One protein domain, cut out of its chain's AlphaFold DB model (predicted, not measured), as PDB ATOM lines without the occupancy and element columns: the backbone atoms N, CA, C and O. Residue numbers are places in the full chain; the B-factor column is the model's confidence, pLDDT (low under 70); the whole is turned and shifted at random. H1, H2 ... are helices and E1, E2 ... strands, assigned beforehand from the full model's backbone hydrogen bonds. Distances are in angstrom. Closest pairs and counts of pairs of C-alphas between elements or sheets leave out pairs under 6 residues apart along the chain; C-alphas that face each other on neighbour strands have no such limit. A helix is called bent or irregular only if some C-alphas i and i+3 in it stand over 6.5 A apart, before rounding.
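Overview. This is residues 26 to 208 and 256 to 284 of the 285 residues of an uncharacterized protein of Tsukamurella tyrosinosolvens (UniProt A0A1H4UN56). A body of crossed helices has H2 through its middle, with H4, H5, H6 and the later part of H1 packed round it and a small three-stranded sheet covering one side, near the start of H4. The long helix H7 meets H3 and H6 with its first residues, and residues 273 to 284 stick out as an arm. The printed part has 212 residues with seven named helices and three named strands, in the order H1 H2 H3 E1 E2 E3 H4 H5 H6 H7; the sheet E1 E2 E3 is antiparallel and the class is mostly helix. The whole is compact, with a radius of gyration of the C-alphas of 18.0 A, yet elongated, spanning 65 by 38 by 34 A.

Arrangement. Start at H1, residues 27 to 52, which has a kink of 43 degrees near residue 46 and is only just irregular, with C-alphas 43 and 46 6.8 A apart. Its residues 41 to 52 touch residues 71 to 78 of H2, residues 61 to 78, in a helical hairpin at a steep tilt of 38 degrees; their closest C-alphas, of Val 45 and Ala 78, are 5.1 A apart. After H3, residues 83 to 88, look for E1, residues 94 to 96, E2, residues 103 to 108, and E3, residues 111 to 116: a meander, each strand the antiparallel neighbour of the one before. N 95 and O 105, 3.1 A, and N 106 and O 113, 2.8 A, are within hydrogen-bond range. H4, residues 126 to 142, is on one face of the sheet at a height of 9.9 A, making two layers, helix over sheet; H2 only grazes the sheet with residues 75 to 78. H4 touches H2 at a steep tilt of 53 degrees, the closest C-alphas being those of Arg 68 and Trp 133, 6.0 A. Residues 136 to 140 of H4 touch H5, residues 146 to 153, in a helical hairpin, closest at C-alphas 139 and 149, 6.3 A. H6, residues 189 to 201, touches residues 70 to 74 of H2, about perpendicular at 85 degrees, closest at C-alphas 74 and 196, 7.0 A. Residues 189 to 193 of H6 touch H3, closest at C-alphas 83 and 189, 4.7 A. Residues 256 to 260 of H7, residues 256 to 282, touch residues 189 to 190 of H6, closest at C-alphas 189 and 257, 6.5 A. Every O i to N i+4 pair is within hydrogen-bond range in H2 to H7, and 20 of 22 in H1.

Along the chain. Find C-alpha 27 at (73.631, 55.679, 30.558); H1 runs 34.5 A from there. H2 is 25.6 A long and H4 24.2 A. H7 runs 38.8 A to C-alpha 282 at (68.597, 37.753, 6.016).

Size, cuts and confidence. Residues 209 to 255 are not printed, and C-alphas 208 and 256 are 28.0 A apart across the cut. The link H5 to H6, residues 154 to 188, is long. Mean pLDDT of the printed part is 85.8; 23 residues are under 70, among them 26 to 33 and 256 to 262.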
ATOM      1  N   ALA A  26      74.689  53.838  34.956       53.28
ATOM      2  CA  ALA A  26      75.346  54.342  33.755       53.28
ATOM      3  C   ALA A  26      74.365  54.384  32.576       53.28
ATOM      4  O   ALA A  26      73.611  53.437  32.370       53.28
ATOM      5  N   VAL A  27      74.424  55.455  31.781       55.53
ATOM      6  CA  VAL A  27      73.631  55.679  30.558       55.53
ATOM      7  C   VAL A  27      73.457  54.403  29.728       55.53
ATOM      8  O   VAL A  27      72.364  54.122  29.271       55.53
ATOM      9  N   ARG A  28      74.489  53.560  29.644       53.03
ATOM     10  CA  ARG A  28      74.467  52.267  28.948       53.03
ATOM     11  C   ARG A  28      73.480  51.234  29.516       53.03
ATOM     12  O   ARG A  28      72.914  50.460  28.754       53.03
ATOM     13  N   VAL A  29      73.284  51.188  30.835       57.09
ATOM     14  CA  VAL A  29      72.259  50.349  31.484       57.09
ATOM     15  C   VAL A  29      70.873  50.886  31.146       57.09
ATOM     16  O   VAL A  29      70.013  50.101  30.768       57.09
ATOM     17  N   ARG A  30      70.681  52.211  31.196       61.88
ATOM     18  CA  ARG A  30      69.421  52.857  30.802       61.88
ATOM     19  C   ARG A  30      69.111  52.620  29.323       61.88
ATOM     20  O   ARG A  30      68.052  52.112  29.006       61.88
ATOM     21  N   GLU A  31      70.077  52.826  28.433       61.59
ATOM     22  CA  GLU A  31      69.953  52.531  27.001       61.59
ATOM     23  C   GLU A  31      69.620  51.059  26.727       61.59
ATOM     24  O   GLU A  31      68.829  50.758  25.832       61.59
ATOM     25  N   LEU A  32      70.225  50.126  27.472       64.50
ATOM     26  CA  LEU A  32      69.937  48.699  27.342       64.50
ATOM     27  C   LEU A  32      68.523  48.365  27.837       64.50
ATOM     28  O   LEU A  32      67.806  47.617  27.169       64.50
ATOM     29  N   LEU A  33      68.113  48.922  28.980       67.62
ATOM     30  CA  LEU A  33      66.757  48.781  29.514       67.62
ATOM     31  C   LEU A  33      65.726  49.372  28.552       67.62
ATOM     32  O   LEU A  33      64.740  48.706  28.245       67.62
ATOM     33  N   ASP A  34      66.002  50.545  27.991       73.94
ATOM     34  CA  ASP A  34      65.164  51.204  26.996       73.94
ATOM     35  C   ASP A  34      65.032  50.360  25.728       73.94
ATOM     36  O   ASP A  34      63.933  50.220  25.199       73.94
ATOM     37  N   ARG A  35      66.120  49.740  25.244       76.19
ATOM     38  CA  ARG A  35      66.059  48.804  24.105       76.19
ATOM     39  C   ARG A  35      65.189  47.592  24.416       76.19
ATOM     40  O   ARG A  35      64.306  47.270  23.626       76.19
ATOM     41  N   ARG A  36      65.394  46.943  25.567       76.81
ATOM     42  CA  ARG A  36      64.590  45.780  25.982       76.81
ATOM     43  C   ARG A  36      63.118  46.142  26.154       76.81
ATOM     44  O   ARG A  36      62.243  45.403  25.711       76.81
ATOM     45  N   ARG A  37      62.831  47.291  26.771       79.06
ATOM     46  CA  ARG A  37      61.475  47.816  26.959       79.06
ATOM     47  C   ARG A  37      60.815  48.150  25.622       79.06
ATOM     48  O   ARG A  37      59.691  47.705  25.404       79.06
ATOM     49  N   ARG A  38      61.513  48.829  24.702       82.69
ATOM     50  CA  ARG A  38      61.026  49.064  23.329       82.69
ATOM     51  C   ARG A  38      60.704  47.755  22.614       82.69
ATOM     52  O   ARG A  38      59.580  47.590  22.156       82.69
ATOM     53  N   GLY A  39      61.621  46.789  22.634       78.69
ATOM     54  CA  GLY A  39      61.389  45.481  22.022       78.69
ATOM     55  C   GLY A  39      60.224  44.712  22.659       78.69
ATOM     56  O   GLY A  39      59.512  43.984  21.970       78.69
ATOM     57  N   ARG A  40      59.984  44.849  23.972       83.00
ATOM     58  CA  ARG A  40      58.780  44.298  24.627       83.00
ATOM     59  C   ARG A  40      57.506  44.986  24.142       83.00
ATOM     60  O   ARG A  40      56.567  44.289  23.771       83.00
ATOM     61  N   ARG A  41      57.491  46.321  24.097       86.25
ATOM     62  CA  ARG A  41      56.366  47.130  23.597       86.25
ATOM     63  C   ARG A  41      56.006  46.749  22.162       86.25
ATOM     64  O   ARG A  41      54.864  46.388  21.909       86.25
ATOM     65  N   GLU A  42      56.978  46.709  21.255       85.50
ATOM     66  CA  GLU A  42      56.777  46.313  19.851       85.50
ATOM     67  C   GLU A  42      56.137  44.921  19.710       85.50
ATOM     68  O   GLU A  42      55.244  44.722  18.888       85.50
ATOM     69  N   ARG A  43      56.531  43.962  20.560       83.25
ATOM     70  CA  ARG A  43      55.961  42.602  20.573       83.25
ATOM     71  C   ARG A  43      54.583  42.522  21.233       83.25
ATOM     72  O   ARG A  43      53.777  41.666  20.861       83.25
ATOM     73  N   ALA A  44      54.333  43.336  22.256       87.50
ATOM     74  CA  ALA A  44      53.110  43.274  23.048       87.50
ATOM     75  C   ALA A  44      51.956  44.018  22.375       87.50
ATOM     76  O   ALA A  44      50.841  43.499  22.349       87.50
ATOM     77  N   VAL A  45      52.223  45.187  21.787       92.94
ATOM     78  CA  VAL A  45      51.205  46.111  21.260       92.94
ATOM     79  C   VAL A  45      50.214  45.438  20.303       92.94
ATOM     80  O   VAL A  45      49.019  45.546  20.572       92.94
ATOM     81  N   PRO A  46      50.619  44.664  19.273       91.75
ATOM     82  CA  PRO A  46      49.646  44.032  18.377       91.75
ATOM     83  C   PRO A  46      48.708  43.053  19.099       91.75
ATOM     84  O   PRO A  46      47.510  43.005  18.825       91.75
ATOM     85  N   ARG A  47      49.240  42.287  20.062       92.81
ATOM     86  CA  ARG A  47      48.456  41.321  20.850       92.81
ATOM     87  C   ARG A  47      47.544  42.025  21.849       92.81
ATOM     88  O   ARG A  47      46.413  41.589  22.050       92.81
ATOM     89  N   VAL A  48      48.026  43.113  22.447       94.12
ATOM     90  CA  VAL A  48      47.249  43.961  23.349       94.12
ATOM     91  C   VAL A  48      46.092  44.615  22.603       94.12
ATOM     92  O   VAL A  48      44.968  44.506  23.072       94.12
ATOM     93  N   ILE A  49      46.322  45.212  21.431       95.00
ATOM     94  CA  ILE A  49      45.256  45.800  20.601       95.00
ATOM     95  C   ILE A  49      44.196  44.741  20.278       95.00
ATOM     96  O   ILE A  49      43.004  44.971  20.477       95.00
ATOM     97  N   ALA A  50      44.617  43.540  19.866       93.69
ATOM     98  CA  ALA A  50      43.691  42.438  19.615       93.69
ATOM     99  C   ALA A  50      42.906  42.017  20.872       93.69
ATOM    100  O   ALA A  50      41.733  41.666  20.774       93.69
ATOM    101  N   ALA A  51      43.523  42.014  22.057       94.00
ATOM    102  CA  ALA A  51      42.839  41.730  23.321       94.00
ATOM    103  C   ALA A  51      41.866  42.850  23.729       94.00
ATOM    104  O   ALA A  51      40.732  42.553  24.091       94.00
ATOM    105  N   LEU A  52      42.266  44.119  23.600       94.00
ATOM    106  CA  LEU A  52      41.429  45.288  23.881       94.00
ATOM    107  C   LEU A  52      40.175  45.307  23.003       94.00
ATOM    108  O   LEU A  52      39.081  45.490  23.522       94.00
ATOM    109  N   ASN A  53      40.312  45.024  21.706       92.75
ATOM    110  CA  ASN A  53      39.180  44.972  20.774       92.75
ATOM    111  C   ASN A  53      38.202  43.820  21.058       92.75
ATOM    112  O   ASN A  53      37.073  43.844  20.581       92.75
ATOM    113  N   ARG A  54      38.632  42.800  21.811       90.62
ATOM    114  CA  ARG A  54      37.789  41.676  22.244       90.62
ATOM    115  C   ARG A  54      37.199  41.878  23.638       90.62
ATOM    116  O   ARG A  54      36.390  41.055  24.053       90.62
ATOM    117  N   LEU A  55      37.636  42.893  24.387       90.12
ATOM    118  CA  LEU A  55      37.133  43.166  25.730       90.12
ATOM    119  C   LEU A  55      35.785  43.873  25.646       90.12
ATOM    120  O   LEU A  55      35.699  45.061  25.331       90.12
ATOM    121  N   GLU A  56      34.743  43.131  25.985       85.12
ATOM    122  CA  GLU A  56      33.385  43.643  26.084       85.12
ATOM    123  C   GLU A  56      33.129  44.168  27.498       85.12
ATOM    124  O   GLU A  56      33.520  43.549  28.493       85.12
ATOM    125  N   ASP A  57      32.440  45.304  27.590       79.12
ATOM    126  CA  ASP A  57      31.802  45.701  28.840       79.12
ATOM    127  C   ASP A  57      30.577  44.810  29.020       79.12
ATOM    128  O   ASP A  57      29.555  45.007  28.372       79.12
ATOM    129  N   GLY A  58      30.706  43.757  29.827       79.94
ATOM    130  CA  GLY A  58      29.585  42.853  30.075       79.94
ATOM    131  C   GLY A  58      28.399  43.563  30.742       79.94
ATOM    132  O   GLY A  58      28.551  44.589  31.399       79.94
ATOM    133  N   ASP A  59      27.211  42.963  30.663       84.38
ATOM    134  CA  ASP A  59      25.970  43.577  31.173       84.38
ATOM    135  C   ASP A  59      25.924  43.727  32.701       84.38
ATOM    136  O   ASP A  59      25.134  44.492  33.251       84.38
ATOM    137  N   ARG A  60      26.763  42.971  33.411       88.12
ATOM    138  CA  ARG A  60      26.803  42.936  34.874       88.12
ATOM    139  C   ARG A  60      27.945  43.782  35.417       88.12
ATOM    140  O   ARG A  60      29.052  43.740  34.880       88.12
ATOM    141  N   TRP A  61      27.703  44.468  36.534       90.56
ATOM    142  CA  TRP A  61      28.695  45.345  37.164       90.56
ATOM    143  C   TRP A  61      30.004  44.611  37.496       90.56
ATOM    144  O   TRP A  61      31.076  45.192  37.357       90.56
ATOM    145  N   GLU A  62      29.957  43.326  37.871       91.31
ATOM    146  CA  GLU A  62      31.166  42.548  38.160       91.31
ATOM    147  C   GLU A  62      32.051  42.412  36.914       91.31
ATOM    148  O   GLU A  62      33.266  42.601  36.976       91.31
ATOM    149  N   THR A  63      31.440  42.121  35.763       90.12
ATOM    150  CA  THR A  63      32.153  42.007  34.488       90.12
ATOM    151  C   THR A  63      32.690  43.363  34.043       90.12
ATOM    152  O   THR A  63      33.819  43.434  33.569       90.12
ATOM    153  N   GLN A  64      31.942  44.451  34.259       92.62
ATOM    154  CA  GLN A  64      32.406  45.813  33.964       92.62
ATOM    155  C   GLN A  64      33.609  46.210  34.828       92.62
ATOM    156  O   GLN A  64      34.579  46.766  34.314       92.62
ATOM    157  N   LEU A  65      33.590  45.889  36.128       94.50
ATOM    158  CA  LEU A  65      34.721  46.129  37.026       94.50
ATOM    159  C   LEU A  65      35.981  45.417  36.526       94.50
ATOM    160  O   LEU A  65      37.055  46.015  36.436       94.50
ATOM    161  N   LEU A  66      35.840  44.128  36.216       93.81
ATOM    162  CA  LEU A  66      36.946  43.306  35.747       93.81
ATOM    163  C   LEU A  66      37.438  43.773  34.376       93.81
ATOM    164  O   LEU A  66      38.645  43.845  34.179       93.81
ATOM    165  N   ALA A  67      36.547  44.187  33.474       93.62
ATOM    166  CA  ALA A  67      36.919  44.757  32.182       93.62
ATOM    167  C   ALA A  67      37.709  46.069  32.337       93.62
ATOM    168  O   ALA A  67      38.723  46.251  31.664       93.62
ATOM    169  N   ARG A  68      37.323  46.962  33.262       95.38
ATOM    170  CA  ARG A  68      38.098  48.181  33.574       95.38
ATOM    171  C   ARG A  68      39.500  47.851  34.093       95.38
ATOM    172  O   ARG A  68      40.476  48.401  33.585       95.38
ATOM    173  N   ARG A  69      39.614  46.905  35.035       96.19
ATOM    174  CA  ARG A  69      40.911  46.404  35.527       96.19
ATOM    175  C   ARG A  69      41.758  45.849  34.383       96.19
ATOM    176  O   ARG A  69      42.934  46.178  34.254       96.19
ATOM    177  N   ASP A  70      41.155  44.994  33.568       95.81
ATOM    178  CA  ASP A  70      41.832  44.245  32.517       95.81
ATOM    179  C   ASP A  70      42.321  45.182  31.396       95.81
ATOM    180  O   ASP A  70      43.442  45.016  30.915       95.81
ATOM    181  N   ARG A  71      41.567  46.240  31.051       96.44
ATOM    182  CA  ARG A  71      42.039  47.306  30.143       96.44
ATOM    183  C   ARG A  71      43.245  48.052  30.704       96.44
ATOM    184  O   ARG A  71      44.212  48.270  29.975       96.44
ATOM    185  N   MET A  72      43.213  48.401  31.990       97.38
ATOM    186  CA  MET A  72      44.334  49.079  32.642       97.38
ATOM    187  C   MET A  72      45.597  48.202  32.664       97.38
ATOM    188  O   MET A  72      46.688  48.672  32.348       97.38
ATOM    189  N   LEU A  73      45.455  46.907  32.963       96.75
ATOM    190  CA  LEU A  73      46.563  45.949  32.896       96.75
ATOM    191  C   LEU A  73      47.143  45.847  31.479       96.75
ATOM    192  O   LEU A  73      48.360  45.890  31.304       96.75
ATOM    193  N   LEU A  74      46.286  45.755  30.461       96.12
ATOM    194  CA  LEU A  74      46.715  45.686  29.065       96.12
ATOM    195  C   LEU A  74      47.458  46.954  28.613       96.12
ATOM    196  O   LEU A  74      48.451  46.833  27.896       96.12
ATOM    197  N   LEU A  75      47.051  48.144  29.066       96.00
ATOM    198  CA  LEU A  75      47.788  49.393  28.822       96.00
ATOM    199  C   LEU A  75      49.210  49.335  29.383       96.00
ATOM    200  O   LEU A  75      50.168  49.647  28.675       96.00
ATOM    201  N   LEU A  76      49.365  48.890  30.630       95.19
ATOM    202  CA  LEU A  76      50.680  48.772  31.265       95.19
ATOM    203  C   LEU A  76      51.568  47.756  30.545       95.19
ATOM    204  O   LEU A  76      52.757  48.010  30.334       95.19
ATOM    205  N   VAL A  77      50.990  46.641  30.096       92.62
ATOM    206  CA  VAL A  77      51.686  45.646  29.269       92.62
ATOM    207  C   VAL A  77      52.095  46.241  27.915       92.62
ATOM    208  O   VAL A  77      53.231  46.033  27.485       92.62
ATOM    209  N   ALA A  78      51.238  47.038  27.265       91.94
ATOM    210  CA  ALA A  78      51.590  47.760  26.037       91.94
ATOM    211  C   ALA A  78      52.714  48.785  26.257       91.94
ATOM    212  O   ALA A  78      53.536  48.989  25.366       91.94
ATOM    213  N   ALA A  79      52.817  49.375  27.451       89.62
ATOM    214  CA  ALA A  79      53.953  50.213  27.848       89.62
ATOM    215  C   ALA A  79      55.270  49.429  28.018       89.62
ATOM    216  O   ALA A  79      56.336  50.033  28.153       89.62
ATOM    217  N   GLY A  80      55.225  48.094  28.019       87.62
ATOM    218  CA  GLY A  80      56.368  47.255  28.370       87.62
ATOM    219  C   GLY A  80      56.652  47.268  29.874       87.62
ATOM    220  O   GLY A  80      57.812  47.215  30.289       87.62
ATOM    221  N   THR A  81      55.615  47.356  30.705       89.31
ATOM    222  CA  THR A  81      55.722  47.206  32.165       89.31
ATOM    223  C   THR A  81      55.821  45.721  32.519       89.31
ATOM    224  O   THR A  81      55.110  44.904  31.935       89.31
ATOM    225  N   ARG A  82      56.736  45.346  33.421       89.12
ATOM    226  CA  ARG A  82      56.855  43.960  33.933       89.12
ATOM    227  C   ARG A  82      55.785  43.667  34.975       89.12
ATOM    228  O   ARG A  82      55.341  44.592  35.651       89.12
ATOM    229  N   HIS A  83      55.421  42.405  35.184       90.00
ATOM    230  CA  HIS A  83      54.384  42.084  36.170       90.00
ATOM    231  C   HIS A  83      54.784  42.473  37.605       90.00
ATOM    232  O   HIS A  83      53.942  42.964  38.351       90.00
ATOM    233  N   VAL A  84      56.067  42.360  37.966       88.19
ATOM    234  CA  VAL A  84      56.587  42.813  39.274       88.19
ATOM    235  C   VAL A  84      56.548  44.332  39.421       88.19
ATOM    236  O   VAL A  84      56.285  44.855  40.502       88.19
ATOM    237  N   GLN A  85      56.725  45.064  38.320       90.69
ATOM    238  CA  GLN A  85      56.537  46.514  38.323       90.69
ATOM    239  C   GLN A  85      55.059  46.865  38.530       90.69
ATOM    240  O   GLN A  85      54.753  47.735  39.335       90.69
ATOM    241  N   VAL A  86      54.142  46.144  37.872       93.88
ATOM    242  CA  VAL A  86      52.692  46.321  38.062       93.88
ATOM    243  C   VAL A  86      52.262  46.039  39.507       93.88
ATOM    244  O   VAL A  86      51.428  46.767  40.038       93.88
ATOM    245  N   GLU A  87      52.825  45.017  40.157       93.94
ATOM    246  CA  GLU A  87      52.560  44.711  41.571       93.94
ATOM    247  C   GLU A  87      52.975  45.861  42.505       93.94
ATOM    248  O   GLU A  87      52.249  46.199  43.441       93.94
ATOM    249  N   ALA A  88      54.126  46.485  42.239       92.81
ATOM    250  CA  ALA A  88      54.655  47.574  43.058       92.81
ATOM    251  C   ALA A  88      53.962  48.931  42.818       92.81
ATOM    252  O   ALA A  88      54.038  49.807  43.684       92.81
ATOM    253  N   MET A  89      53.289  49.103  41.672       94.94
ATOM    254  CA  MET A  89      52.686  50.372  41.254       94.94
ATOM    255  C   MET A  89      51.611  50.880  42.211       94.94
ATOM    256  O   MET A  89      50.755  50.136  42.707       94.94
ATOM    257  N   LYS A  90      51.614  52.196  42.404       96.06
ATOM    258  CA  LYS A  90      50.643  52.954  43.190       96.06
ATOM    259  C   LYS A  90      49.811  53.870  42.295       96.06
ATOM    260  O   LYS A  90      50.178  54.161  41.161       96.06
ATOM    261  N   CYS A  91      48.678  54.343  42.807       95.50
ATOM    262  CA  CYS A  91      47.787  55.231  42.056       95.50
ATOM    263  C   CYS A  91      48.492  56.526  41.610       95.50
ATOM    264  O   CYS A  91      48.234  57.001  40.511       95.50
ATOM    265  N   GLY A  92      49.417  57.059  42.417       94.19
ATOM    266  CA  GLY A  92      50.191  58.266  42.099       94.19
ATOM    267  C   GLY A  92      51.318  58.072  41.078       94.19
ATOM    268  O   GLY A  92      51.855  59.059  40.571       94.19
ATOM    269  N   ASP A  93      51.661  56.827  40.735       95.06
ATOM    270  CA  ASP A  93      52.656  56.541  39.694       95.06
ATOM    271  C   ASP A  93      52.097  56.800  38.288       95.06
ATOM    272  O   ASP A  93      52.829  56.742  37.303       95.06
ATOM    273  N   LEU A  94      50.801  57.104  38.176       94.88
ATOM    274  CA  LEU A  94      50.134  57.386  36.919       94.88
ATOM    275  C   LEU A  94      49.480  58.754  36.948       94.88
ATOM    276  O   LEU A  94      48.862  59.156  37.928       94.88
ATOM    277  N   SER A  95      49.575  59.458  35.831       93.00
ATOM    278  CA  SER A  95      48.838  60.699  35.627       93.00
ATOM    279  C   SER A  95      48.410  60.826  34.176       93.00
ATOM    280  O   SER A  95      49.090  60.342  33.271       93.00
ATOM    281  N   ALA A  96      47.298  61.518  33.933       91.31
ATOM    282  CA  ALA A  96      47.027  62.031  32.598       91.31
ATOM    283  C   ALA A  96      48.191  62.940  32.171       91.31
ATOM    284  O   ALA A  96      48.752  63.657  33.001       91.31
ATOM    285  N   ALA A  97      48.583  62.894  30.898       87.75
ATOM    286  CA  ALA A  97      49.550  63.862  30.400       87.75
ATOM    287  C   ALA A  97      48.919  65.265  30.390       87.75
ATOM    288  O   ALA A  97      47.750  65.412  30.022       87.75
ATOM    289  N   ASP A  98      49.699  66.288  30.753       75.88
ATOM    290  CA  ASP A  98      49.258  67.696  30.774       75.88
ATOM    291  C   ASP A  98      49.011  68.267  29.365       75.88
ATOM    292  O   ASP A  98      48.399  69.324  29.185       75.88
ATOM    293  N   THR A  99      49.494  67.579  28.332       71.62
ATOM    294  CA  THR A  99      49.283  67.951  26.936       71.62
ATOM    295  C   THR A  99      47.851  67.625  26.491       71.62
ATOM    296  O   THR A  99      47.193  66.703  26.972       71.62
ATOM    297  N   ARG A 100      47.338  68.386  25.510       64.25
ATOM    298  CA  ARG A 100      45.976  68.213  24.953       64.25
ATOM    299  C   ARG A 100      45.719  66.844  24.291       64.25
ATOM    300  O   ARG A 100      44.596  66.609  23.856       64.25
ATOM    301  N   GLY A 101      46.723  65.974  24.192       76.88
ATOM    302  CA  GLY A 101      46.595  64.633  23.623       76.88
ATOM    303  C   GLY A 101      45.850  63.663  24.540       76.88
ATOM    304  O   GLY A 101      45.631  63.941  25.717       76.88
ATOM    305  N   ASP A 102      45.442  62.525  23.986       90.69
ATOM    306  CA  ASP A 102      44.893  61.399  24.740       90.69
ATOM    307  C   ASP A 102      46.031  60.443  25.114       90.69
ATOM    308  O   ASP A 102      46.367  59.508  24.380       90.69
ATOM    309  N   SER A 103      46.687  60.748  26.232       93.31
ATOM    310  CA  SER A 103      47.813  59.974  26.741       93.31
ATOM    311  C   SER A 103      47.894  59.990  28.264       93.31
ATOM    312  O   SER A 103      47.337  60.857  28.951       93.31
ATOM    313  N   ILE A 104      48.597  58.990  28.792       95.00
ATOM    314  CA  ILE A 104      48.926  58.868  30.213       95.00
ATOM    315  C   ILE A 104      50.431  58.703  30.386       95.00
ATOM    316  O   ILE A 104      51.101  58.098  29.547       95.00
ATOM    317  N   ILE A 105      50.942  59.226  31.493       94.19
ATOM    318  CA  ILE A 105      52.321  59.069  31.937       94.19
ATOM    319  C   ILE A 105      52.351  58.004  33.027       94.19
ATOM    320  O   ILE A 105      51.619  58.100  34.012       94.19
ATOM    321  N   VAL A 106      53.208  57.006  32.844       93.06
ATOM    322  CA  VAL A 106      53.527  55.973  33.830       93.06
ATOM    323  C   VAL A 106      54.929  56.241  34.354       93.06
ATOM    324  O   VAL A 106      55.889  56.258  33.582       93.06
ATOM    325  N   ARG A 107      55.046  56.452  35.662       90.12
ATOM    326  CA  ARG A 107      56.310  56.676  36.359       90.12
ATOM    327  C   ARG A 107      56.818  55.360  36.923       90.12
ATOM    328  O   ARG A 107      56.110  54.657  37.632       90.12
ATOM    329  N   ASP A 108      58.062  55.040  36.606       78.88
ATOM    330  CA  ASP A 108      58.763  53.861  37.103       78.88
ATOM    331  C   ASP A 108      60.124  54.307  37.644       78.88
ATOM    332  O   ASP A 108      61.126  54.411  36.931       78.88
ATOM    333  N   GLY A 109      60.138  54.681  38.925       73.81
ATOM    334  CA  GLY A 109      61.304  55.279  39.564       73.81
ATOM    335  C   GLY A 109      61.672  56.632  38.947       73.81
ATOM    336  O   GLY A 109      61.008  57.630  39.201       73.81
ATOM    337  N   ALA A 110      62.772  56.675  38.191       69.88
ATOM    338  CA  ALA A 110      63.257  57.891  37.529       69.88
ATOM    339  C   ALA A 110      62.858  57.981  36.046       69.88
ATOM    340  O   ALA A 110      63.148  58.995  35.412       69.88
ATOM    341  N   ASP A 111      62.248  56.929  35.498       75.62
ATOM    342  CA  ASP A 111      61.838  56.880  34.102       75.62
ATOM    343  C   ASP A 111      60.343  57.216  33.992       75.62
ATOM    344  O   ASP A 111      59.524  56.748  34.787       75.62
ATOM    345  N   GLU A 112      59.985  58.009  32.984       86.62
ATOM    346  CA  GLU A 112      58.598  58.308  32.630       86.62
ATOM    347  C   GLU A 112      58.289  57.721  31.255       86.62
ATOM    348  O   GLU A 112      59.064  57.856  30.305       86.62
ATOM    349  N   ILE A 113      57.152  57.039  31.151       88.06
ATOM    350  CA  ILE A 113      56.707  56.389  29.924       88.06
ATOM    351  C   ILE A 113      55.362  56.971  29.542       88.06
ATOM    352  O   ILE A 113      54.390  56.850  30.283       88.06
ATOM    353  N   GLU A 114      55.291  57.534  28.343       90.81
ATOM    354  CA  GLU A 114      54.027  57.964  27.771       90.81
ATOM    355  C   GLU A 114      53.360  56.820  26.989       90.81
ATOM    356  O   GLU A 114      53.951  56.194  26.091       90.81
ATOM    357  N   ILE A 115      52.107  56.551  27.346       91.69
ATOM    358  CA  ILE A 115      51.196  55.666  26.623       91.69
ATOM    359  C   ILE A 115      50.202  56.561  25.896       91.69
ATOM    360  O   ILE A 115      49.343  57.179  26.524       91.69
ATOM    361  N   THR A 116      50.325  56.630  24.574       90.25
ATOM    362  CA  THR A 116      49.479  57.478  23.734       90.25
ATOM    363  C   THR A 116      48.397  56.672  23.025       90.25
ATOM    364  O   THR A 116      48.525  55.461  22.829       90.25
ATOM    365  N   CYS A 117      47.331  57.344  22.604       89.31
ATOM    366  CA  CYS A 117      46.286  56.743  21.780       89.31
ATOM    367  C   CYS A 117      46.842  56.195  20.447       89.31
ATOM    368  O   CYS A 117      46.425  55.129  19.988       89.31
ATOM    369  N   GLU A 118      47.856  56.847  19.860       86.94
ATOM    370  CA  GLU A 118      48.520  56.390  18.630       86.94
ATOM    371  C   GLU A 118      49.254  55.063  18.828       86.94
ATOM    372  O   GLU A 118      49.221  54.213  17.938       86.94
ATOM    373  N   LEU A 119      49.870  54.842  19.999       86.25
ATOM    374  CA  LEU A 119      50.475  53.546  20.327       86.25
ATOM    375  C   LEU A 119      49.457  52.409  20.198       86.25
ATOM    376  O   LEU A 119      49.797  51.309  19.769       86.25
ATOM    377  N   LEU A 120      48.218  52.682  20.590       88.69
ATOM    378  CA  LEU A 120      47.125  51.719  20.607       88.69
ATOM    379  C   LEU A 120      46.315  51.737  19.308       88.69
ATOM    380  O   LEU A 120      45.287  51.074  19.226       88.69
ATOM    381  N   GLN A 121      46.751  52.493  18.296       89.31
ATOM    382  CA  GLN A 121      46.049  52.645  17.018       89.31
ATOM    383  C   GLN A 121      44.580  53.073  17.192       89.31
ATOM    384  O   GLN A 121      43.712  52.666  16.423       89.31
ATOM    385  N   GLY A 122      44.287  53.864  18.229       86.94
ATOM    386  CA  GLY A 122      42.927  54.303  18.536       86.94
ATOM    387  C   GLY A 122      41.995  53.216  19.085       86.94
ATOM    388  O   GLY A 122      40.797  53.464  19.190       86.94
ATOM    389  N   SER A 123      42.500  52.029  19.452       86.81
ATOM    390  CA  SER A 123      41.661  50.938  19.979       86.81
ATOM    391  C   SER A 123      40.953  51.307  21.285       86.81
ATOM    392  O   SER A 123      39.896  50.774  21.608       86.81
ATOM    393  N   THR A 124      41.560  52.187  22.081       92.75
ATOM    394  CA  THR A 124      40.991  52.704  23.324       92.75
ATOM    395  C   THR A 124      41.653  54.028  23.690       92.75
ATOM    396  O   THR A 124      42.756  54.312  23.223       92.75
ATOM    397  N   SER A 125      40.995  54.811  24.543       94.50
ATOM    398  CA  SER A 125      41.549  56.051  25.092       94.50
ATOM    399  C   SER A 125      42.345  55.750  26.367       94.50
ATOM    400  O   SER A 125      41.734  55.346  27.362       94.50
ATOM    401  N   PRO A 126      43.684  55.941  26.389       95.62
ATOM    402  CA  PRO A 126      44.477  55.725  27.597       95.62
ATOM    403  C   PRO A 126      44.003  56.585  28.768       95.62
ATOM    404  O   PRO A 126      43.915  56.088  29.891       95.62
ATOM    405  N   ARG A 127      43.665  57.859  28.508       95.62
ATOM    406  CA  ARG A 127      43.207  58.782  29.550       95.62
ATOM    407  C   ARG A 127      41.909  58.290  30.173       95.62
ATOM    408  O   ARG A 127      41.826  58.198  31.394       95.62
ATOM    409  N   ARG A 128      40.936  57.893  29.350       94.69
ATOM    410  CA  ARG A 128      39.648  57.405  29.849       94.69
ATOM    411  C   ARG A 128      39.784  56.118  30.653       94.69
ATOM    412  O   ARG A 128      39.146  55.988  31.690       94.69
ATOM    413  N   VAL A 129      40.633  55.186  30.218       96.50
ATOM    414  CA  VAL A 129      40.874  53.950  30.979       96.50
ATOM    415  C   VAL A 129      41.513  54.250  32.339       96.50
ATOM    416  O   VAL A 129      41.113  53.645  33.334       96.50
ATOM    417  N   LEU A 130      42.461  55.194  32.402       95.94
ATOM    418  CA  LEU A 130      43.041  55.633  33.671       95.94
ATOM    419  C   LEU A 130      41.980  56.276  34.571       95.94
ATOM    420  O   LEU A 130      41.857  55.877  35.723       95.94
ATOM    421  N   GLU A 131      41.200  57.226  34.056       94.25
ATOM    422  CA  GLU A 131      40.126  57.897  34.802       94.25
ATOM    423  C   GLU A 131      39.101  56.891  35.347       94.25
ATOM    424  O   GLU A 131      38.792  56.897  36.541       94.25
ATOM    425  N   ASP A 132      38.632  55.971  34.499       94.88
ATOM    426  CA  ASP A 132      37.666  54.938  34.869       94.88
ATOM    427  C   ASP A 132      38.207  53.997  35.950       94.88
ATOM    428  O   ASP A 132      37.448  53.565  36.824       94.88
ATOM    429  N   TRP A 133      39.500  53.661  35.898       97.00
ATOM    430  CA  TRP A 133      40.136  52.801  36.892       97.00
ATOM    431  C   TRP A 133      40.437  53.540  38.200       97.00
ATOM    432  O   TRP A 133      40.186  53.009  39.281       97.00
ATOM    433  N   ILE A 134      40.908  54.785  38.132       95.88
ATOM    434  CA  ILE A 134      41.194  55.617  39.308       95.88
ATOM    435  C   ILE A 134      39.905  55.945  40.065       95.88
ATOM    436  O   ILE A 134      39.903  55.888  41.294       95.88
ATOM    437  N   ALA A 135      38.785  56.169  39.371       94.94
ATOM    438  CA  ALA A 135      37.473  56.322  40.002       94.94
ATOM    439  C   ALA A 135      37.048  55.060  40.777       94.94
ATOM    440  O   ALA A 135      36.551  55.153  41.902       94.94
ATOM    441  N   VAL A 136      37.292  53.871  40.211       95.50
ATOM    442  CA  VAL A 136      37.070  52.593  40.909       95.50
ATOM    443  C   VAL A 136      37.952  52.498  42.155       95.50
ATOM    444  O   VAL A 136      37.463  52.145  43.228       95.50
ATOM    445  N   ARG A 137      39.239  52.846  42.051       95.38
ATOM    446  CA  ARG A 137      40.149  52.808  43.203       95.38
ATOM    447  C   ARG A 137      39.758  53.804  44.289       95.38
ATOM    448  O   ARG A 137      39.801  53.447  45.464       95.38
ATOM    449  N   ALA A 138      39.308  54.996  43.907       94.50
ATOM    450  CA  ALA A 138      38.790  55.996  44.830       94.50
ATOM    451  C   ALA A 138      37.590  55.463  45.620       94.50
ATOM    452  O   ALA A 138      37.577  55.572  46.847       94.50
ATOM    453  N   ILE A 139      36.601  54.851  44.949       94.12
ATOM    454  CA  ILE A 139      35.397  54.384  45.651       94.12
ATOM    455  C   ILE A 139      35.690  53.174  46.530       94.12
ATOM    456  O   ILE A 139      35.177  53.102  47.640       94.12
ATOM    457  N   GLN A 140      36.551  52.262  46.073       92.94
ATOM    458  CA  GLN A 140      36.962  51.101  46.860       92.94
ATOM    459  C   GLN A 140      37.703  51.510  48.133       92.94
ATOM    460  O   GLN A 140      37.496  50.889  49.168       92.94
ATOM    461  N   HIS A 141      38.522  52.561  48.071       92.44
ATOM    462  CA  HIS A 141      39.214  53.081  49.244       92.44
ATOM    463  C   HIS A 141      38.274  53.859  50.179       92.44
ATOM    464  O   HIS A 141      38.265  53.626  51.383       92.44
ATOM    465  N   ALA A 142      37.458  54.767  49.636       91.00
ATOM    466  CA  ALA A 142      36.573  55.609  50.441       91.00
ATOM    467  C   ALA A 142      35.425  54.814  51.089       91.00
ATOM    468  O   ALA A 142      35.019  55.105  52.215       91.00
ATOM    469  N   VAL A 143      34.878  53.830  50.370       89.94
ATOM    470  CA  VAL A 143      33.754  52.995  50.803       89.94
ATOM    471  C   VAL A 143      33.992  51.557  50.313       89.94
ATOM    472  O   VAL A 143      33.491  51.198  49.241       89.94
ATOM    473  N   PRO A 144      34.706  50.704  51.080       86.81
ATOM    474  CA  PRO A 144      35.112  49.350  50.673       86.81
ATOM    475  C   PRO A 144      33.933  48.363  50.695       86.81
ATOM    476  O   PRO A 144      33.905  47.373  51.422       86.81
ATOM    477  N   THR A 145      32.902  48.648  49.899       86.81
ATOM    478  CA  THR A 145      31.716  47.811  49.729       86.81
ATOM    479  C   THR A 145      31.469  47.560  48.248       86.81
ATOM    480  O   THR A 145      31.590  48.455  47.405       86.81
ATOM    481  N   THR A 146      31.050  46.339  47.924       90.50
ATOM    482  CA  THR A 146      30.677  45.960  46.553       90.50
ATOM    483  C   THR A 146      29.524  46.812  46.027       90.50
ATOM    484  O   THR A 146      29.538  47.205  44.869       90.50
ATOM    485  N   ARG A 147      28.578  47.199  46.895       90.06
ATOM    486  CA  ARG A 147      27.441  48.064  46.539       90.06
ATOM    487  C   ARG A 147      27.869  49.461  46.082       90.06
ATOM    488  O   ARG A 147      27.272  49.995  45.154       90.06
ATOM    489  N   ALA A 148      28.875  50.059  46.721       90.94
ATOM    490  CA  ALA A 148      29.385  51.367  46.310       90.94
ATOM    491  C   ALA A 148      30.077  51.289  44.940       90.94
ATOM    492  O   ALA A 148      29.852  52.141  44.082       90.94
ATOM    493  N   THR A 149      30.845  50.220  44.710       92.94
ATOM    494  CA  THR A 149      31.477  49.949  43.409       92.94
ATOM    495  C   THR A 149      30.428  49.691  42.324       92.94
ATOM    496  O   THR A 149      30.508  50.266  41.245       92.94
ATOM    497  N   GLN A 150      29.405  48.885  42.618       93.12
ATOM    498  CA  GLN A 150      28.273  48.643  41.723       93.12
ATOM    499  C   GLN A 150      27.577  49.955  41.343       93.12
ATOM    500  O   GLN A 150      27.395  50.219  40.161       93.12
ATOM    501  N   ALA A 151      27.247  50.799  42.326       92.25
ATOM    502  CA  ALA A 151      26.591  52.078  42.075       92.25
ATOM    503  C   ALA A 151      27.430  52.988  41.160       92.25
ATOM    504  O   ALA A 151      26.874  53.606  40.255       92.25
ATOM    505  N   LEU A 152      28.756  53.041  41.351       93.69
ATOM    506  CA  LEU A 152      29.657  53.780  40.459       93.69
ATOM    507  C   LEU A 152      29.565  53.266  39.013       93.69
ATOM    508  O   LEU A 152      29.461  54.061  38.080       93.69
ATOM    509  N   LEU A 153      29.605  51.946  38.825       93.06
ATOM    510  CA  LEU A 153      29.591  51.316  37.499       93.06
ATOM    511  C   LEU A 153      28.234  51.452  36.799       93.06
ATOM    512  O   LEU A 153      28.189  51.624  35.587       93.06
ATOM    513  N   GLU A 154      27.142  51.474  37.563       91.88
ATOM    514  CA  GLU A 154      25.785  51.765  37.081       91.88
ATOM    515  C   GLU A 154      25.553  53.266  36.798       91.88
ATOM    516  O   GLU A 154      24.462  53.662  36.388       91.88
ATOM    517  N   GLY A 155      26.571  54.113  36.991       89.44
ATOM    518  CA  GLY A 155      26.536  55.535  36.649       89.44
ATOM    519  C   GLY A 155      25.962  56.445  37.738       89.44
ATOM    520  O   GLY A 155      25.603  57.590  37.454       89.44
ATOM    521  N   ALA A 156      25.864  55.980  38.986       88.38
ATOM    522  CA  ALA A 156      25.429  56.827  40.090       88.38
ATOM    523  C   ALA A 156      26.442  57.956  40.350       88.38
ATOM    524  O   ALA A 156      27.646  57.730  40.469       88.38
ATOM    525  N   ALA A 157      25.945  59.184  40.512       79.69
ATOM    526  CA  ALA A 157      26.772  60.321  40.897       79.69
ATOM    527  C   ALA A 157      27.161  60.222  42.382       79.69
ATOM    528  O   ALA A 157      26.387  60.591  43.271       79.69
ATOM    529  N   ILE A 158      28.369  59.731  42.660       79.81
ATOM    530  CA  ILE A 158      28.895  59.631  44.024       79.81
ATOM    531  C   ILE A 158      29.503  60.980  44.420       79.81
ATOM    532  O   ILE A 158      30.594  61.349  43.987       79.81
ATOM    533  N   ARG A 159      28.773  61.752  45.231       76.44
ATOM    534  CA  ARG A 159      29.244  63.061  45.707       76.44
ATOM    535  C   ARG A 159      30.420  62.906  46.667       76.44
ATOM    536  O   ARG A 159      30.389  62.052  47.546       76.44
ATOM    537  N   GLY A 160      31.403  63.795  46.538       72.00
ATOM    538  CA  GLY A 160      32.558  63.841  47.437       72.00
ATOM    539  C   GLY A 160      33.589  62.740  47.192       72.00
ATOM    540  O   GLY A 160      34.470  62.559  48.026       72.00
ATOM    541  N   LEU A 161      33.498  62.021  46.068       81.25
ATOM    542  CA  LEU A 161      34.560  61.121  45.642       81.25
ATOM    543  C   LEU A 161      35.774  61.961  45.220       81.25
ATOM    544  O   LEU A 161      35.756  62.595  44.168       81.25
ATOM    545  N   GLY A 162      36.778  62.032  46.092       84.19
ATOM    546  CA  GLY A 162      38.072  62.638  45.783       84.19
ATOM    547  C   GLY A 162      38.980  61.687  45.004       84.19
ATOM    548  O   GLY A 162      38.599  60.560  44.686       84.19
ATOM    549  N   GLU A 163      40.203  62.132  44.727       88.44
ATOM    550  CA  GLU A 163      41.250  61.249  44.212       88.44
ATOM    551  C   GLU A 163      41.633  60.195  45.266       88.44
ATOM    552  O   GLU A 163      41.622  60.490  46.468       88.44
ATOM    553  N   PRO A 164      41.975  58.961  44.852       92.62
ATOM    554  CA  PRO A 164      42.512  57.984  45.786       92.62
ATOM    555  C   PRO A 164      43.864  58.473  46.329       92.62
ATOM    556  O   PRO A 164      44.582  59.197  45.632       92.62
ATOM    557  N   PRO A 165      44.277  58.051  47.538       93.88
ATOM    558  CA  PRO A 165      45.611  58.355  48.035       93.88
ATOM    559  C   PRO A 165      46.686  57.922  47.033       93.88
ATOM    560  O   PRO A 165      46.672  56.791  46.548       93.88
ATOM    561  N   ALA A 166      47.663  58.790  46.769       93.81
ATOM    562  CA  ALA A 166      48.726  58.512  45.800       93.81
ATOM    563  C   ALA A 166      49.508  57.219  46.110       93.81
ATOM    564  O   ALA A 166      49.939  56.530  45.192       93.81
ATOM    565  N   GLY A 167      49.657  56.870  47.395       93.94
ATOM    566  CA  GLY A 167      50.332  55.650  47.853       93.94
ATOM    567  C   GLY A 167      49.475  54.378  47.837       93.94
ATOM    568  O   GLY A 167      49.994  53.307  48.156       93.94
ATOM    569  N   LEU A 168      48.189  54.470  47.480       94.38
ATOM    570  CA  LEU A 168      47.294  53.318  47.387       94.38
ATOM    571  C   LEU A 168      47.777  52.382  46.264       94.38
ATOM    572  O   LEU A 168      48.072  52.881  45.173       94.38
ATOM    573  N   PRO A 169      47.846  51.049  46.471       96.12
ATOM    574  CA  PRO A 169      48.149  50.094  45.404       96.12
ATOM    575  C   PRO A 169      47.329  50.367  44.148       96.12
ATOM    576  O   PRO A 169      46.133  50.612  44.259       96.12
ATOM    577  N   LEU A 170      47.913  50.268  42.955       96.69
ATOM    578  CA  LEU A 170      47.169  50.463  41.706       96.69
ATOM    579  C   LEU A 170      46.224  49.295  41.409       96.69
ATOM    580  O   LEU A 170      45.102  49.499  40.937       96.69
ATOM    581  N   PHE A 171      46.629  48.077  41.773       96.69
ATOM    582  CA  PHE A 171      45.813  46.869  41.684       96.69
ATOM    583  C   PHE A 171      45.742  46.160  43.024       96.69
ATOM    584  O   PHE A 171      46.735  46.061  43.740       96.69
ATOM    585  N   THR A 172      44.562  45.637  43.321       94.50
ATOM    586  CA  THR A 172      44.277  44.860  44.520       94.50
ATOM    587  C   THR A 172      43.689  43.512  44.112       94.50
ATOM    588  O   THR A 172      43.000  43.447  43.081       94.50
ATOM    589  N   PRO A 173      43.929  42.421  44.864       92.75
ATOM    590  CA  PRO A 173      43.149  41.207  44.685       92.75
ATOM    591  C   PRO A 173      41.662  41.525  44.857       92.75
ATOM    592  O   PRO A 173      41.278  42.373  45.657       92.75
ATOM    593  N   LEU A 174      40.826  40.861  44.067       90.94
ATOM    594  CA  LEU A 174      39.377  40.917  44.203       90.94
ATOM    595  C   LEU A 174      38.904  39.512  44.535       90.94
ATOM    596  O   LEU A 174      39.329  38.548  43.889       90.94
ATOM    597  N   ASP A 175      38.045  39.389  45.539       87.31
ATOM    598  CA  ASP A 175      37.467  38.096  45.874       87.31
ATOM    599  C   ASP A 175      36.449  37.636  44.810       87.31
ATOM    600  O   ASP A 175      36.196  38.296  43.796       87.31
ATOM    601  N   ARG A 176      35.828  36.473  45.036       82.56
ATOM    602  CA  ARG A 176      34.834  35.910  44.105       82.56
ATOM    603  C   ARG A 176      33.579  36.780  43.923       82.56
ATOM    604  O   ARG A 176      32.787  36.499  43.028       82.56
ATOM    605  N   TRP A 177      33.377  37.775  44.783       82.81
ATOM    606  CA  TRP A 177      32.280  38.739  44.750       82.81
ATOM    607  C   TRP A 177      32.748  40.135  44.343       82.81
ATOM    608  O   TRP A 177      32.001  41.098  44.512       82.81
ATOM    609  N   CYS A 178      33.965  40.247  43.803       88.44
ATOM    610  CA  CYS A 178      34.559  41.512  43.402       88.44
ATOM    611  C   CYS A 178      34.741  42.507  44.565       88.44
ATOM    612  O   CYS A 178      34.833  43.714  44.326       88.44
ATOM    613  N   ALA A 179      34.798  42.026  45.810       88.00
ATOM    614  CA  ALA A 179      35.110  42.867  46.954       88.00
ATOM    615  C   ALA A 179      36.629  43.097  47.035       88.00
ATOM    616  O   ALA A 179      37.396  42.134  46.889       88.00
ATOM    617  N   PRO A 180      37.076  44.347  47.254       86.88
ATOM    618  CA  PRO A 180      38.465  44.611  47.595       86.88
ATOM    619  C   PRO A 180      38.772  44.102  49.020       86.88
ATOM    620  O   PRO A 180      37.860  44.022  49.851       86.88
ATOM    621  N   PRO A 181      40.034  43.759  49.325       85.88
ATOM    622  CA  PRO A 181      40.503  43.525  50.682       85.88
ATOM    623  C   PRO A 181      40.287  44.768  51.548       85.88
ATOM    624  O   PRO A 181      40.187  45.891  51.054       85.88
ATOM    625  N   LEU A 182      40.197  44.541  52.859       80.88
ATOM    626  CA  LEU A 182      40.134  45.625  53.843       80.88
ATOM    627  C   LEU A 182      41.492  46.310  54.017       80.88
ATOM    628  O   LEU A 182      41.536  47.500  54.312       80.88
ATOM    629  N   ASP A 183      42.569  45.548  53.835       83.88
ATOM    630  CA  ASP A 183      43.941  46.033  53.854       83.88
ATOM    631  C   ASP A 183      44.381  46.444  52.440       83.88
ATOM    632  O   ASP A 183      43.833  45.974  51.440       83.88
ATOM    633  N   ASP A 184      45.404  47.295  52.346       85.75
ATOM    634  CA  ASP A 184      45.974  47.773  51.079       85.75
ATOM    635  C   ASP A 184      46.876  46.712  50.410       85.75
ATOM    636  O   ASP A 184      48.030  46.974  50.049       85.75
ATOM    637  N   ASP A 185      46.351  45.498  50.244       88.88
ATOM    638  CA  ASP A 185      47.048  44.393  49.590       88.88
ATOM    639  C   ASP A 185      47.212  44.658  48.086       88.88
ATOM    640  O   ASP A 185      46.313  45.140  47.387       88.88
ATOM    641  N   THR A 186      48.381  44.305  47.556       94.19
ATOM    642  CA  THR A 186      48.700  44.415  46.131       94.19
ATOM    643  C   THR A 186      48.310  43.142  45.385       94.19
ATOM    644  O   THR A 186      48.435  42.023  45.885       94.19
ATOM    645  N   LEU A 187      47.847  43.291  44.143       94.25
ATOM    646  CA  LEU A 187      47.699  42.148  43.243       94.25
ATOM    647  C   LEU A 187      49.093  41.620  42.872       94.25
ATOM    648  O   LEU A 187      49.862  42.329  42.227       94.25
ATOM    649  N   SER A 188      49.404  40.382  43.262       91.88
ATOM    650  CA  SER A 188      50.740  39.809  43.058       91.88
ATOM    651  C   SER A 188      51.125  39.698  41.580       91.88
ATOM    652  O   SER A 188      50.268  39.463  40.719       91.88
ATOM    653  N   ALA A 189      52.422  39.767  41.273       90.19
ATOM    654  CA  ALA A 189      52.937  39.642  39.910       90.19
ATOM    655  C   ALA A 189      52.512  38.332  39.231       90.19
ATOM    656  O   ALA A 189      52.198  38.314  38.042       90.19
ATOM    657  N   SER A 190      52.435  37.233  39.989       86.69
ATOM    658  CA  SER A 190      51.933  35.950  39.484       86.69
ATOM    659  C   SER A 190      50.474  36.038  39.035       86.69
ATOM    660  O   SER A 190      50.130  35.579  37.943       86.69
ATOM    661  N   ALA A 191      49.619  36.675  39.839       90.56
ATOM    662  CA  ALA A 191      48.220  36.875  39.490       90.56
ATOM    663  C   ALA A 191      48.074  37.812  38.283       90.56
ATOM    664  O   ALA A 191      47.289  37.519  37.379       90.56
ATOM    665  N   VAL A 192      48.867  38.889  38.224       94.56
ATOM    666  CA  VAL A 192      48.942  39.784  37.059       94.56
ATOM    667  C   VAL A 192      49.308  38.993  35.804       94.56
ATOM    668  O   VAL A 192      48.567  39.038  34.823       94.56
ATOM    669  N   GLY A 193      50.392  38.215  35.840       90.81
ATOM    670  CA  GLY A 193      50.840  37.426  34.696       90.81
ATOM    671  C   GLY A 193      49.816  36.381  34.253       90.81
ATOM    672  O   GLY A 193      49.599  36.209  33.052       90.81
ATOM    673  N   ALA A 194      49.114  35.736  35.189       90.81
ATOM    674  CA  ALA A 194      48.039  34.798  34.866       90.81
ATOM    675  C   ALA A 194      46.845  35.496  34.187       90.81
ATOM    676  O   ALA A 194      46.313  34.995  33.193       90.81
ATOM    677  N   ILE A 195      46.441  36.672  34.683       93.50
ATOM    678  CA  ILE A 195      45.362  37.471  34.088       93.50
ATOM    679  C   ILE A 195      45.756  37.932  32.682       93.50
ATOM    680  O   ILE A 195      45.005  37.692  31.741       93.50
ATOM    681  N   VAL A 196      46.936  38.536  32.527       93.75
ATOM    682  CA  VAL A 196      47.444  39.028  31.239       93.75
ATOM    683  C   VAL A 196      47.549  37.893  30.224       93.75
ATOM    684  O   VAL A 196      47.039  38.027  29.115       93.75
ATOM    685  N   THR A 197      48.143  36.756  30.598       92.19
ATOM    686  CA  THR A 197      48.267  35.583  29.711       92.19
ATOM    687  C   THR A 197      46.910  35.161  29.152       92.19
ATOM    688  O   THR A 197      46.756  34.978  27.944       92.19
ATOM    689  N   ARG A 198      45.905  35.077  30.024       93.19
ATOM    690  CA  ARG A 198      44.538  34.704  29.665       93.19
ATOM    691  C   ARG A 198      43.868  35.737  28.749       93.19
ATOM    692  O   ARG A 198      43.290  35.369  27.729       93.19
ATOM    693  N   LEU A 199      44.019  37.029  29.049       93.38
ATOM    694  CA  LEU A 199      43.500  38.116  28.210       93.38
ATOM    695  C   LEU A 199      44.107  38.095  26.805       93.38
ATOM    696  O   LEU A 199      43.393  38.221  25.809       93.38
ATOM    697  N   LEU A 200      45.422  37.886  26.706       91.94
ATOM    698  CA  LEU A 200      46.107  37.782  25.420       91.94
ATOM    699  C   LEU A 200      45.632  36.551  24.628       91.94
ATOM    700  O   LEU A 200      45.438  36.656  23.414       91.94
ATOM    701  N   ALA A 201      45.339  35.436  25.307       90.38
ATOM    702  CA  ALA A 201      44.714  34.254  24.708       90.38
ATOM    703  C   ALA A 201      43.261  34.492  24.237       90.38
ATOM    704  O   ALA A 201      42.751  33.735  23.416       90.38
ATOM    705  N   GLY A 202      42.615  35.586  24.658       86.19
ATOM    706  CA  GLY A 202      41.234  35.919  24.288       86.19
ATOM    707  C   GLY A 202      40.175  35.504  25.276       86.19
ATOM    708  O   GLY A 202      38.987  35.614  24.985       86.19
ATOM    709  N   GLU A 203      40.595  35.030  26.433       87.75
ATOM    710  CA  GLU A 203      39.698  34.672  27.507       87.75
ATOM    711  C   GLU A 203      39.480  35.899  28.394       87.75
ATOM    712  O   GLU A 203      40.414  36.462  28.966       87.75
ATOM    713  N   GLN A 204      38.226  36.326  28.520       80.56
ATOM    714  CA  GLN A 204      37.861  37.411  29.425       80.56
ATOM    715  C   GLN A 204      37.711  36.901  30.862       80.56
ATOM    716  O   GLN A 204      37.271  35.769  31.104       80.56
ATOM    717  N   THR A 205      37.993  37.760  31.843       73.75
ATOM    718  CA  THR A 205      37.643  37.459  33.231       73.75
ATOM    719  C   THR A 205      36.134  37.487  33.420       73.75
ATOM    720  O   THR A 205      35.523  38.547  33.380       73.75
ATOM    721  N   ARG A 206      35.534  36.323  33.676       69.38
ATOM    722  CA  ARG A 206      34.112  36.207  34.004       69.38
ATOM    723  C   ARG A 206      33.948  35.704  35.431       69.38
ATOM    724  O   ARG A 206      34.502  34.667  35.793       69.38
ATOM    725  N   THR A 207      33.182  36.427  36.236       66.50
ATOM    726  CA  THR A 207      32.629  35.897  37.485       66.50
ATOM    727  C   THR A 207      31.522  34.907  37.143       66.50
ATOM    728  O   THR A 207      30.699  35.150  36.257       66.50
ATOM    729  N   ALA A 208      31.500  33.764  37.831       61.19
ATOM    730  CA  ALA A 208      30.405  32.814  37.681       61.19
ATOM    731  C   ALA A 208      29.063  33.511  37.999       61.19
ATOM    732  O   ALA A 208      29.015  34.358  38.900       61.19
ATOM    733  N   VAL A 256      58.616  32.780  44.231       69.31
ATOM    734  CA  VAL A 256      57.881  32.687  42.957       69.31
ATOM    735  C   VAL A 256      57.992  33.985  42.170       69.31
ATOM    736  O   VAL A 256      58.146  33.938  40.953       69.31
ATOM    737  N   THR A 257      57.976  35.134  42.842       61.03
ATOM    738  CA  THR A 257      58.094  36.444  42.190       61.03
ATOM    739  C   THR A 257      59.458  36.606  41.510       61.03
ATOM    740  O   THR A 257      59.515  36.947  40.331       61.03
ATOM    741  N   GLU A 258      60.551  36.235  42.189       63.81
ATOM    742  CA  GLU A 258      61.901  36.230  41.598       63.81
ATOM    743  C   GLU A 258      62.027  35.230  40.436       63.81
ATOM    744  O   GLU A 258      62.670  35.508  39.420       63.81
ATOM    745  N   ALA A 259      61.392  34.059  40.555       69.00
ATOM    746  CA  ALA A 259      61.373  33.068  39.484       69.00
ATOM    747  C   ALA A 259      60.599  33.567  38.252       69.00
ATOM    748  O   ALA A 259      61.042  33.338  37.126       69.00
ATOM    749  N   LEU A 260      59.476  34.262  38.446       69.12
ATOM    750  CA  LEU A 260      58.681  34.843  37.362       69.12
ATOM    751  C   LEU A 260      59.443  35.952  36.636       69.12
ATOM    752  O   LEU A 260      59.491  35.929  35.407       69.12
ATOM    753  N   ASP A 261      60.118  36.840  37.367       66.94
ATOM    754  CA  ASP A 261      61.013  37.839  36.772       66.94
ATOM    755  C   ASP A 261      62.135  37.178  35.964       66.94
ATOM    756  O   ASP A 261      62.416  37.569  34.828       66.94
ATOM    757  N   SER A 262      62.744  36.115  36.500       64.56
ATOM    758  CA  SER A 262      63.767  35.362  35.771       64.56
ATOM    759  C   SER A 262      63.213  34.685  34.511       64.56
ATOM    760  O   SER A 262      63.960  34.520  33.540       64.56
ATOM    761  N   VAL A 263      61.949  34.255  34.514       74.75
ATOM    762  CA  VAL A 263      61.286  33.680  33.336       74.75
ATOM    763  C   VAL A 263      61.000  34.764  32.300       74.75
ATOM    764  O   VAL A 263      61.286  34.532  31.126       74.75
ATOM    765  N   GLU A 264      60.519  35.943  32.706       74.31
ATOM    766  CA  GLU A 264      60.362  37.100  31.812       74.31
ATOM    767  C   GLU A 264      61.700  37.483  31.167       74.31
ATOM    768  O   GLU A 264      61.788  37.590  29.942       74.31
ATOM    769  N   ASP A 265      62.767  37.585  31.966       74.38
ATOM    770  CA  ASP A 265      64.115  37.895  31.482       74.38
ATOM    771  C   ASP A 265      64.639  36.829  30.507       74.38
ATOM    772  O   ASP A 265      65.255  37.152  29.486       74.38
ATOM    773  N   ARG A 266      64.389  35.544  30.787       75.50
ATOM    774  CA  ARG A 266      64.821  34.444  29.914       75.50
ATOM    775  C   ARG A 266      64.017  34.390  28.619       75.50
ATOM    776  O   ARG A 266      64.596  34.101  27.571       75.50
ATOM    777  N   ALA A 267      62.716  34.664  28.672       77.56
ATOM    778  CA  ALA A 267      61.868  34.756  27.490       77.56
ATOM    779  C   ALA A 267      62.319  35.913  26.589       77.56
ATOM    780  O   ALA A 267      62.465  35.728  25.379       77.56
ATOM    781  N   ASP A 268      62.625  37.071  27.177       70.94
ATOM    782  CA  ASP A 268      63.196  38.205  26.454       70.94
ATOM    783  C   ASP A 268      64.546  37.864  25.815       70.94
ATOM    784  O   ASP A 268      64.733  38.124  24.628       70.94
ATOM    785  N   ALA A 269      65.454  37.219  26.554       73.62
ATOM    786  CA  ALA A 269      66.773  36.846  26.041       73.62
ATOM    787  C   ALA A 269      66.707  35.817  24.898       73.62
ATOM    788  O   ALA A 269      67.444  35.926  23.917       73.62
ATOM    789  N   LEU A 270      65.827  34.815  25.002       81.50
ATOM    790  CA  LEU A 270      65.621  33.834  23.932       81.50
ATOM    791  C   LEU A 270      65.065  34.497  22.670       81.50
ATOM    792  O   LEU A 270      65.519  34.189  21.571       81.50
ATOM    793  N   LEU A 271      64.117  35.419  22.824       75.31
ATOM    794  CA  LEU A 271      63.518  36.130  21.698       75.31
ATOM    795  C   LEU A 271      64.505  37.098  21.039       75.31
ATOM    796  O   LEU A 271      64.576  37.134  19.814       75.31
ATOM    797  N   GLU A 272      65.316  37.817  21.819       76.12
ATOM    798  CA  GLU A 272      66.407  38.653  21.298       76.12
ATOM    799  C   GLU A 272      67.411  37.817  20.493       76.12
ATOM    800  O   GLU A 272      67.813  38.199  19.394       76.12
ATOM    801  N   ASN A 273      67.755  36.624  20.987       80.69
ATOM    802  CA  ASN A 273      68.644  35.712  20.278       80.69
ATOM    803  C   ASN A 273      68.032  35.197  18.962       80.69
ATOM    804  O   ASN A 273      68.728  35.133  17.953       80.69
ATOM    805  N   LEU A 274      66.738  34.862  18.953       83.81
ATOM    806  CA  LEU A 274      66.041  34.428  17.738       83.81
ATOM    807  C   LEU A 274      65.968  35.539  16.685       83.81
ATOM    808  O   LEU A 274      66.221  35.265  15.516       83.81
ATOM    809  N   MET A 275      65.672  36.779  17.087       77.88
ATOM    810  CA  MET A 275      65.676  37.921  16.165       77.88
ATOM    811  C   MET A 275      67.064  38.140  15.562       77.88
ATOM    812  O   MET A 275      67.187  38.238  14.348       77.88
ATOM    813  N   ARG A 276      68.121  38.084  16.383       79.31
ATOM    814  CA  ARG A 276      69.503  38.188  15.896       79.31
ATOM    815  C   ARG A 276      69.844  37.119  14.852       79.31
ATOM    816  O   ARG A 276      70.438  37.445  13.833       79.31
ATOM    817  N   ILE A 277      69.457  35.862  15.084       86.50
ATOM    818  CA  ILE A 277      69.691  34.771  14.119       86.50
ATOM    819  C   ILE A 277      68.956  35.040  12.795       86.50
ATOM    820  O   ILE A 277      69.501  34.773  11.724       86.50
ATOM    821  N   LEU A 278      67.732  35.576  12.848       78.25
ATOM    822  CA  LEU A 278      66.960  35.926  11.651       78.25
ATOM    823  C   LEU A 278      67.577  37.105  10.881       78.25
ATOM    824  O   LEU A 278      67.633  37.060   9.651       78.25
ATOM    825  N   ASP A 279      68.087  38.117  11.579       79.06
ATOM    826  CA  ASP A 279      68.764  39.269  10.968       79.06
ATOM    827  C   ASP A 279      70.094  38.867  10.304       79.06
ATOM    828  O   ASP A 279      70.408  39.301   9.193       79.06
ATOM    829  N   GLU A 280      70.861  37.977  10.941       82.44
ATOM    830  CA  GLU A 280      72.096  37.411  10.379       82.44
ATOM    831  C   GLU A 280      71.816  36.554   9.131       82.44
ATOM    832  O   GLU A 280      72.544  36.647   8.142       82.44
ATOM    833  N   ALA A 281      70.735  35.768   9.136       71.81
ATOM    834  CA  ALA A 281      70.344  34.929   8.001       71.81
ATOM    835  C   ALA A 281      69.789  35.729   6.808       71.81
ATOM    836  O   ALA A 281      69.941  35.315   5.658       71.81
ATOM    837  N   THR A 282      69.142  36.869   7.061       69.38
ATOM    838  CA  THR A 282      68.597  37.753   6.016       69.38
ATOM    839  C   THR A 282      69.637  38.720   5.451       69.38
ATOM    840  O   THR A 282      69.531  39.081   4.285       69.38
ATOM    841  N   SER A 283      70.681  39.057   6.215       64.56
ATOM    842  CA  SER A 283      71.806  39.895   5.758       64.56
ATOM    843  C   SER A 283      72.845  39.147   4.903       64.56
ATOM    844  O   SER A 283      73.765  39.769   4.376       64.56
ATOM    845  N   GLN A 284      72.732  37.820   4.778       51.66
ATOM    846  CA  GLN A 284      73.603  36.973   3.942       51.66
ATOM    847  C   GLN A 284      72.989  36.609   2.573       51.66
ATOM    848  O   GLN A 284      73.543  35.771   1.858       51.66
TER     849      GLN A 284